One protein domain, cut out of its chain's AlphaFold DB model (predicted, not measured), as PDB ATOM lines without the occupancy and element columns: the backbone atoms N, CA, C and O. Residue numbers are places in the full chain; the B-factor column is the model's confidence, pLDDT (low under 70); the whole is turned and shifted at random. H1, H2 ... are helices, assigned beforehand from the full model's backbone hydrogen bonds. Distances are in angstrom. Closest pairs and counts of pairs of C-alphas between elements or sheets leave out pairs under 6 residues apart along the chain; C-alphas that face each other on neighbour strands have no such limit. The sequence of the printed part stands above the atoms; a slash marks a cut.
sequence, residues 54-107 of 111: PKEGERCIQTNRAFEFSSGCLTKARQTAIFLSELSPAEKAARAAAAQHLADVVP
ATOM      1  N   PRO A  54      59.157  17.463 177.965       82.81
ATOM      2  CA  PRO A  54      57.729  17.494 178.217       82.81
ATOM      3  C   PRO A  54      57.394  18.355 179.433       82.81
ATOM      4  O   PRO A  54      58.100  18.328 180.444       82.81
ATOM      5  N   LYS A  55      56.294  19.098 179.342       85.69
ATOM      6  CA  LYS A  55      55.714  19.825 180.478       85.69
ATOM      7  C   LYS A  55      54.614  18.999 181.136       85.69
ATOM      8  O   LYS A  55      54.044  18.099 180.519       85.69
ATOM      9  N   GLU A  56      54.290  19.339 182.379       87.38
ATOM     10  CA  GLU A  56      53.156  18.744 183.082       87.38
ATOM     11  C   GLU A  56      51.875  18.846 182.244       87.38
ATOM     12  O   GLU A  56      51.527  19.910 181.728       87.38
ATOM     13  N   GLY A  57      51.197  17.711 182.068       85.06
ATOM     14  CA  GLY A  57      49.966  17.610 181.283       85.06
ATOM     15  C   GLY A  57      50.147  17.518 179.761       85.06
ATOM     16  O   GLY A  57      49.159  17.283 179.063       85.06
ATOM     17  N   GLU A  58      51.365  17.643 179.219       89.12
ATOM     18  CA  GLU A  58      51.588  17.459 177.780       89.12
ATOM     19  C   GLU A  58      51.348  16.002 177.350       89.12
ATOM     20  O   GLU A  58      51.693  15.036 178.038       89.12
ATOM     21  N   ARG A  59      50.749  15.841 176.166       91.06
ATOM     22  CA  ARG A  59      50.401  14.544 175.579       91.06
ATOM     23  C   ARG A  59      51.039  14.379 174.209       91.06
ATOM     24  O   ARG A  59      51.093  15.314 173.413       91.06
ATOM     25  N   CYS A  60      51.481  13.163 173.912       89.06
ATOM     26  CA  CYS A  60      51.946  12.793 172.586       89.06
ATOM     27  C   CYS A  60      50.772  12.867 171.603       89.06
ATOM     28  O   CYS A  60      49.806  12.125 171.748       89.06
ATOM     29  N   ILE A  61      50.856  13.727 170.585       86.12
ATOM     30  CA  ILE A  61      49.794  13.896 169.572       86.12
ATOM     31  C   ILE A  61      49.524  12.579 168.840       86.12
ATOM     32  O   ILE A  61      48.383  12.257 168.522       86.12
ATOM     33  N   GLN A  62      50.576  11.794 168.603       81.00
ATOM     34  CA  GLN A  62      50.448  10.531 167.895       81.00
ATOM     35  C   GLN A  62      49.731   9.505 168.755       81.00
ATOM     36  O   GLN A  62      48.777   8.907 168.282       81.00
ATOM     37  N   THR A  63      50.151   9.282 170.003       82.88
ATOM     38  CA  THR A  63      49.626   8.185 170.836       82.88
ATOM     39  C   THR A  63      48.518   8.583 171.798       82.88
ATOM     40  O   THR A  63      47.832   7.700 172.302       82.88
ATOM     41  N   ASN A  64      48.292   9.880 171.994       85.31
ATOM     42  CA  ASN A  64      47.449  10.456 173.039       85.31
ATOM     43  C   ASN A  64      47.818   9.956 174.452       85.31
ATOM     44  O   ASN A  64      46.976   9.917 175.348       85.31
ATOM     45  N   ARG A  65      49.073   9.546 174.666       86.62
ATOM     46  CA  ARG A  65      49.612   9.211 175.991       86.62
ATOM     47  C   ARG A  65      50.231  10.453 176.620       86.62
ATOM     48  O   ARG A  65      50.808  11.273 175.910       86.62
ATOM     49  N   ALA A  66      50.082  10.596 177.934       91.31
ATOM     50  CA  ALA A  66      50.753  11.653 178.685       91.31
ATOM     51  C   ALA A  66      52.262  11.401 178.692       91.31
ATOM     52  O   ALA A  66      52.691  10.256 178.839       91.31
ATOM     53  N   PHE A  67      53.044  12.461 178.508       91.62
ATOM     54  CA  PHE A  67      54.483  12.383 178.702       91.62
ATOM     55  C   PHE A  67      54.823  12.385 180.194       91.62
ATOM     56  O   PHE A  67      54.161  13.043 180.999       91.62
ATOM     57  N   GLU A  68      55.891  11.684 180.559       89.62
ATOM     58  CA  GLU A  68      56.541  11.865 181.854       89.62
ATOM     59  C   GLU A  68      57.289  13.199 181.862       89.62
ATOM     60  O   GLU A  68      57.975  13.515 180.892       89.62
ATOM     61  N   PHE A  69      57.164  13.971 182.944       84.94
ATOM     62  CA  PHE A  69      57.667  15.352 183.035       84.94
ATOM     63  C   PHE A  69      58.565  15.604 184.267       84.94
ATOM     64  O   PHE A  69      58.804  16.748 184.650       84.94
ATOM     65  N   SER A  70      59.074  14.547 184.908       79.81
ATOM     66  CA  SER A  70      59.941  14.638 186.093       79.81
ATOM     67  C   SER A  70      61.411  14.929 185.752       79.81
ATOM     68  O   SER A  70      61.844  14.863 184.596       79.81
ATOM     69  N   SER A  71      62.222  15.245 186.769       69.19
ATOM     70  CA  SER A  71      63.670  15.387 186.598       69.19
ATOM     71  C   SER A  71      64.277  14.066 186.109       69.19
ATOM     72  O   SER A  71      64.162  13.026 186.748       69.19
ATOM     73  N   GLY A  72      64.922  14.107 184.942       74.50
ATOM     74  CA  GLY A  72      65.515  12.918 184.322       74.50
ATOM     75  C   GLY A  72      64.615  12.182 183.330       74.50
ATOM     76  O   GLY A  72      65.074  11.199 182.751       74.50
ATOM     77  N   CYS A  73      63.393  12.661 183.065       82.25
ATOM     78  CA  CYS A  73      62.576  12.082 182.001       82.25
ATOM     79  C   CYS A  73      63.224  12.264 180.614       82.25
ATOM     80  O   CYS A  73      64.037  13.167 180.371       82.25
ATOM     81  N   LEU A  74      62.876  11.354 179.703       86.00
ATOM     82  CA  LEU A  74      63.319  11.390 178.312       86.00
ATOM     83  C   LEU A  74      62.657  12.556 177.565       86.00
ATOM     84  O   LEU A  74      61.589  13.027 177.948       86.00
ATOM     85  N   THR A  75      63.250  12.991 176.453       86.88
ATOM     86  CA  THR A  75      62.634  14.031 175.615       86.88
ATOM     87  C   THR A  75      61.336  13.537 174.968       86.88
ATOM     88  O   THR A  75      61.128  12.324 174.818       86.88
ATOM     89  N   LYS A  76      60.464  14.457 174.529       87.69
ATOM     90  CA  LYS A  76      59.202  14.113 173.851       87.69
ATOM     91  C   LYS A  76      59.426  13.219 172.640       87.69
ATOM     92  O   LYS A  76      58.672  12.261 172.454       87.69
ATOM     93  N   ALA A  77      60.468  13.476 171.847       85.19
ATOM     94  CA  ALA A  77      60.805  12.639 170.697       85.19
ATOM     95  C   ALA A  77      61.107  11.183 171.103       85.19
ATOM     96  O   ALA A  77      60.597  10.240 170.493       85.19
ATOM     97  N   ARG A  78      61.892  10.985 172.169       86.50
ATOM     98  CA  ARG A  78      62.256   9.648 172.663       86.50
ATOM     99  C   ARG A  78      61.079   8.924 173.308       86.50
ATOM    100  O   ARG A  78      60.862   7.756 172.996       86.50
ATOM    101  N   GLN A  79      60.294   9.611 174.137       90.75
ATOM    102  CA  GLN A  79      59.077   9.031 174.713       90.75
ATOM    103  C   GLN A  79      58.069   8.656 173.619       90.75
ATOM    104  O   GLN A  79      57.494   7.575 173.657       90.75
ATOM    105  N   THR A  80      57.919   9.487 172.581       89.00
ATOM    106  CA  THR A  80      57.052   9.186 171.430       89.00
ATOM    107  C   THR A  80      57.506   7.927 170.691       89.00
ATOM    108  O   THR A  80      56.677   7.071 170.387       89.00
ATOM    109  N   ALA A  81      58.812   7.764 170.453       87.19
ATOM    110  CA  ALA A  81      59.349   6.551 169.838       87.19
ATOM    111  C   ALA A  81      59.043   5.292 170.671       87.19
ATOM    112  O   ALA A  81      58.629   4.276 170.112       87.19
ATOM    113  N   ILE A  82      59.171   5.378 172.001       88.19
ATOM    114  CA  ILE A  82      58.805   4.291 172.922       88.19
ATOM    115  C   ILE A  82      57.308   3.993 172.818       88.19
ATOM    116  O   ILE A  82      56.934   2.853 172.546       88.19
ATOM    117  N   PHE A  83      56.453   5.014 172.925       90.12
ATOM    118  CA  PHE A  83      55.005   4.837 172.836       90.12
ATOM    119  C   PHE A  83      54.581   4.147 171.538       90.12
ATOM    120  O   PHE A  83      53.701   3.294 171.568       90.12
ATOM    121  N   LEU A  84      55.199   4.500 170.407       84.50
ATOM    122  CA  LEU A  84      54.935   3.868 169.112       84.50
ATOM    123  C   LEU A  84      55.457   2.426 169.031       84.50
ATOM    124  O   LEU A  84      54.845   1.591 168.358       84.50
ATOM    125  N   SER A  85      56.579   2.130 169.689       83.62
ATOM    126  CA  SER A  85      57.140   0.777 169.745       83.62
ATOM    127  C   SER A  85      56.277  -0.178 170.576       83.62
ATOM    128  O   SER A  85      56.134  -1.339 170.200       83.62
ATOM    129  N   GLU A  86      55.637   0.338 171.627       82.38
ATOM    130  CA  GLU A  86      54.754  -0.403 172.536       82.38
ATOM    131  C   GLU A  86      53.354  -0.654 171.961       82.38
ATOM    132  O   GLU A  86      52.614  -1.470 172.503       82.38
ATOM    133  N   LEU A  87      52.979   0.019 170.864       76.81
ATOM    134  CA  LEU A  87      51.698  -0.238 170.209       76.81
ATOM    135  C   LEU A  87      51.639  -1.687 169.720       76.81
ATOM    136  O   LEU A  87      52.474  -2.134 168.917       76.81
ATOM    137  N   SER A  88      50.592  -2.390 170.146       72.75
ATOM    138  CA  SER A  88      50.292  -3.728 169.655       72.75
ATOM    139  C   SER A  88      49.997  -3.702 168.144       72.75
ATOM    140  O   SER A  88      49.568  -2.676 167.598       72.75
ATOM    141  N   PRO A  89      50.182  -4.826 167.426       72.50
ATOM    142  CA  PRO A  89      49.806  -4.920 166.015       72.50
ATOM    143  C   PRO A  89      48.344  -4.527 165.748       72.50
ATOM    144  O   PRO A  89      48.053  -3.894 164.736       72.50
ATOM    145  N   ALA A  90      47.436  -4.836 166.680       73.38
ATOM    146  CA  ALA A  90      46.021  -4.482 166.589       73.38
ATOM    147  C   ALA A  90      45.784  -2.964 166.697       73.38
ATOM    148  O   ALA A  90      45.018  -2.403 165.916       73.38
ATOM    149  N   GLU A  91      46.475  -2.270 167.606       69.38
ATOM    150  CA  GLU A  91      46.373  -0.809 167.736       69.38
ATOM    151  C   GLU A  91      47.004  -0.078 166.549       69.38
ATOM    152  O   GLU A  91      46.494   0.957 166.111       69.38
ATOM    153  N   LYS A  92      48.082  -0.633 165.981       70.19
ATOM    154  CA  LYS A  92      48.666  -0.144 164.723       70.19
ATOM    155  C   LYS A  92      47.665  -0.271 163.571       70.19
ATOM    156  O   LYS A  92      47.471   0.697 162.838       70.19
ATOM    157  N   ALA A  93      46.983  -1.414 163.456       72.12
ATOM    158  CA  ALA A  93      45.965  -1.646 162.431       72.12
ATOM    159  C   ALA A  93      44.742  -0.726 162.595       72.12
ATOM    160  O   ALA A  93      44.309  -0.106 161.626       72.12
ATOM    161  N   ALA A  94      44.230  -0.564 163.819       72.06
ATOM    162  CA  ALA A  94      43.101   0.325 164.103       72.06
ATOM    163  C   ALA A  94      43.411   1.790 163.752       72.06
ATOM    164  O   ALA A  94      42.550   2.516 163.258       72.06
ATOM    165  N   ARG A  95      44.657   2.227 163.958       68.75
ATOM    166  CA  ARG A  95      45.088   3.591 163.626       68.75
ATOM    167  C   ARG A  95      45.363   3.801 162.148       68.75
ATOM    168  O   ARG A  95      45.034   4.869 161.645       68.75
ATOM    169  N   ALA A  96      45.908   2.802 161.456       70.44
ATOM    170  CA  ALA A  96      45.994   2.828 160.000       70.44
ATOM    171  C   ALA A  96      44.591   2.953 159.386       70.44
ATOM    172  O   ALA A  96      44.367   3.823 158.551       70.44
ATOM    173  N   ALA A  97      43.623   2.176 159.883       68.56
ATOM    174  CA  ALA A  97      42.231   2.266 159.451       68.56
ATOM    175  C   ALA A  97      41.600   3.640 159.756       68.56
ATOM    176  O   ALA A  97      40.929   4.209 158.899       68.56
ATOM    177  N   ALA A  98      41.853   4.215 160.939       71.25
ATOM    178  CA  ALA A  98      41.361   5.548 161.294       71.25
ATOM    179  C   ALA A  98      41.983   6.669 160.436       71.25
ATOM    180  O   ALA A  98      41.287   7.608 160.052       71.25
ATOM    181  N   ALA A  99      43.275   6.568 160.106       69.81
ATOM    182  CA  ALA A  99      43.951   7.504 159.208       69.81
ATOM    183  C   ALA A  99      43.411   7.405 157.771       69.81
ATOM    184  O   ALA A  99      43.176   8.435 157.142       69.81
ATOM    185  N   GLN A 100      43.153   6.185 157.287       67.62
ATOM    186  CA  GLN A 100      42.520   5.942 155.989       67.62
ATOM    187  C   GLN A 100      41.124   6.581 155.933       67.62
ATOM    188  O   GLN A 100      40.833   7.362 155.036       67.62
ATOM    189  N   HIS A 101      40.306   6.353 156.964       67.00
ATOM    190  CA  HIS A 101      38.962   6.922 157.054       67.00
ATOM    191  C   HIS A 101      38.976   8.461 157.088       67.00
ATOM    192  O   HIS A 101      38.100   9.103 156.521       67.00
ATOM    193  N   LEU A 102      39.967   9.088 157.730       61.59
ATOM    194  CA  LEU A 102      40.133  10.546 157.686       61.59
ATOM    195  C   LEU A 102      40.511  11.056 156.287       61.59
ATOM    196  O   LEU A 102      40.014  12.104 155.882       61.59
ATOM    197  N   ALA A 103      41.346  10.322 155.547       64.50
ATOM    198  CA  ALA A 103      41.684  10.652 154.161       64.50
ATOM    199  C   ALA A 103      40.482  10.495 153.214       64.50
ATOM    200  O   ALA A 103      40.332  11.286 152.288       64.50
ATOM    201  N   ASP A 104      39.601   9.530 153.484       61.16
ATOM    202  CA  ASP A 104      38.386   9.300 152.697       61.16
ATOM    203  C   ASP A 104      37.271  10.322 153.014       61.16
ATOM    204  O   ASP A 104      36.426  10.610 152.166       61.16
ATOM    205  N   VAL A 105      37.264  10.896 154.226       62.38
ATOM    206  CA  VAL A 105      36.250  11.870 154.686       62.38
ATOM    207  C   VAL A 105      36.618  13.324 154.364       62.38
ATOM    208  O   VAL A 105      35.720  14.159 154.241       62.38
ATOM    209  N   VAL A 106      37.902  13.655 154.194       53.47
ATOM    210  CA  VAL A 106      38.323  14.976 153.703       53.47
ATOM    211  C   VAL A 106      38.458  14.900 152.180       53.47
ATOM    212  O   VAL A 106      39.488  14.425 151.700       53.47
ATOM    213  N   PRO A 107      37.478  15.370 151.380       51.56
ATOM    214  CA  PRO A 107      37.711  15.501 149.953       51.56
ATOM    215  C   PRO A 107      38.888  16.455 149.780       51.56
ATOM    216  O   PRO A 107      38.891  17.539 150.375       51.56
TER     217      PRO A 107
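What this domain is: This is residues 54 to 107 of the 111 residues of an uncharacterized protein of Bradyrhizobium diazoefficiens (UniProt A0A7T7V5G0). A long helix, H2, is an arm whose far part, residues 96 to 105, sticks out together with residues 106 and 107; its other end is joined by a tight link to the shorter helix H1, and the two helices form a wide V. The unnamed stretch of residues 54 to 75, 22 residues before H1, folds back on itself in a long loop. The printed part has 54 residues with two named helices, H1 then H2 along the chain, and no named strand; the class is all helix, with 27 of the 54 residues in named elements. The whole is loose, with a radius of gyration of the C-alphas of 13.7 A, and elongated, spanning 43 by 24 by 14 A.

Where its parts are: H2 is residues 89 to 105, 24.4 A from first to last C-alpha, from C-alpha 89 at (49.806, -4.920, 166.015) to C-alpha 105 at (36.250, 11.870, 154.686). H1 is residues 76 to 85, 14.1 A long by the same measure, and begins with C-alpha 76 at (59.202, 14.113, 173.851).

How they stand to each other: H1 and H2 are apart, with no C-alpha of the one within 8 A of the other. Residues 86 to 88 form the tight link between them. Residues 96 to 107, of which 96 to 105 belong to H2, stand free: they have no C-alpha 8 or more residues away along the chain within 10 A. In H1 and H2 every O i to N i+4 pair is within hydrogen-bond range.

The domain as a whole: The two C-alphas farthest apart, those of Ser 71 and Pro 107, are 44.9 A apart. Without the residues that stand free, the body spans 34 by 16 by 11 A. The printed part has no cut. Its mean pLDDT is 78.5; residues 71, 91, 95, 97 and 99 to 107 of this model are under 70.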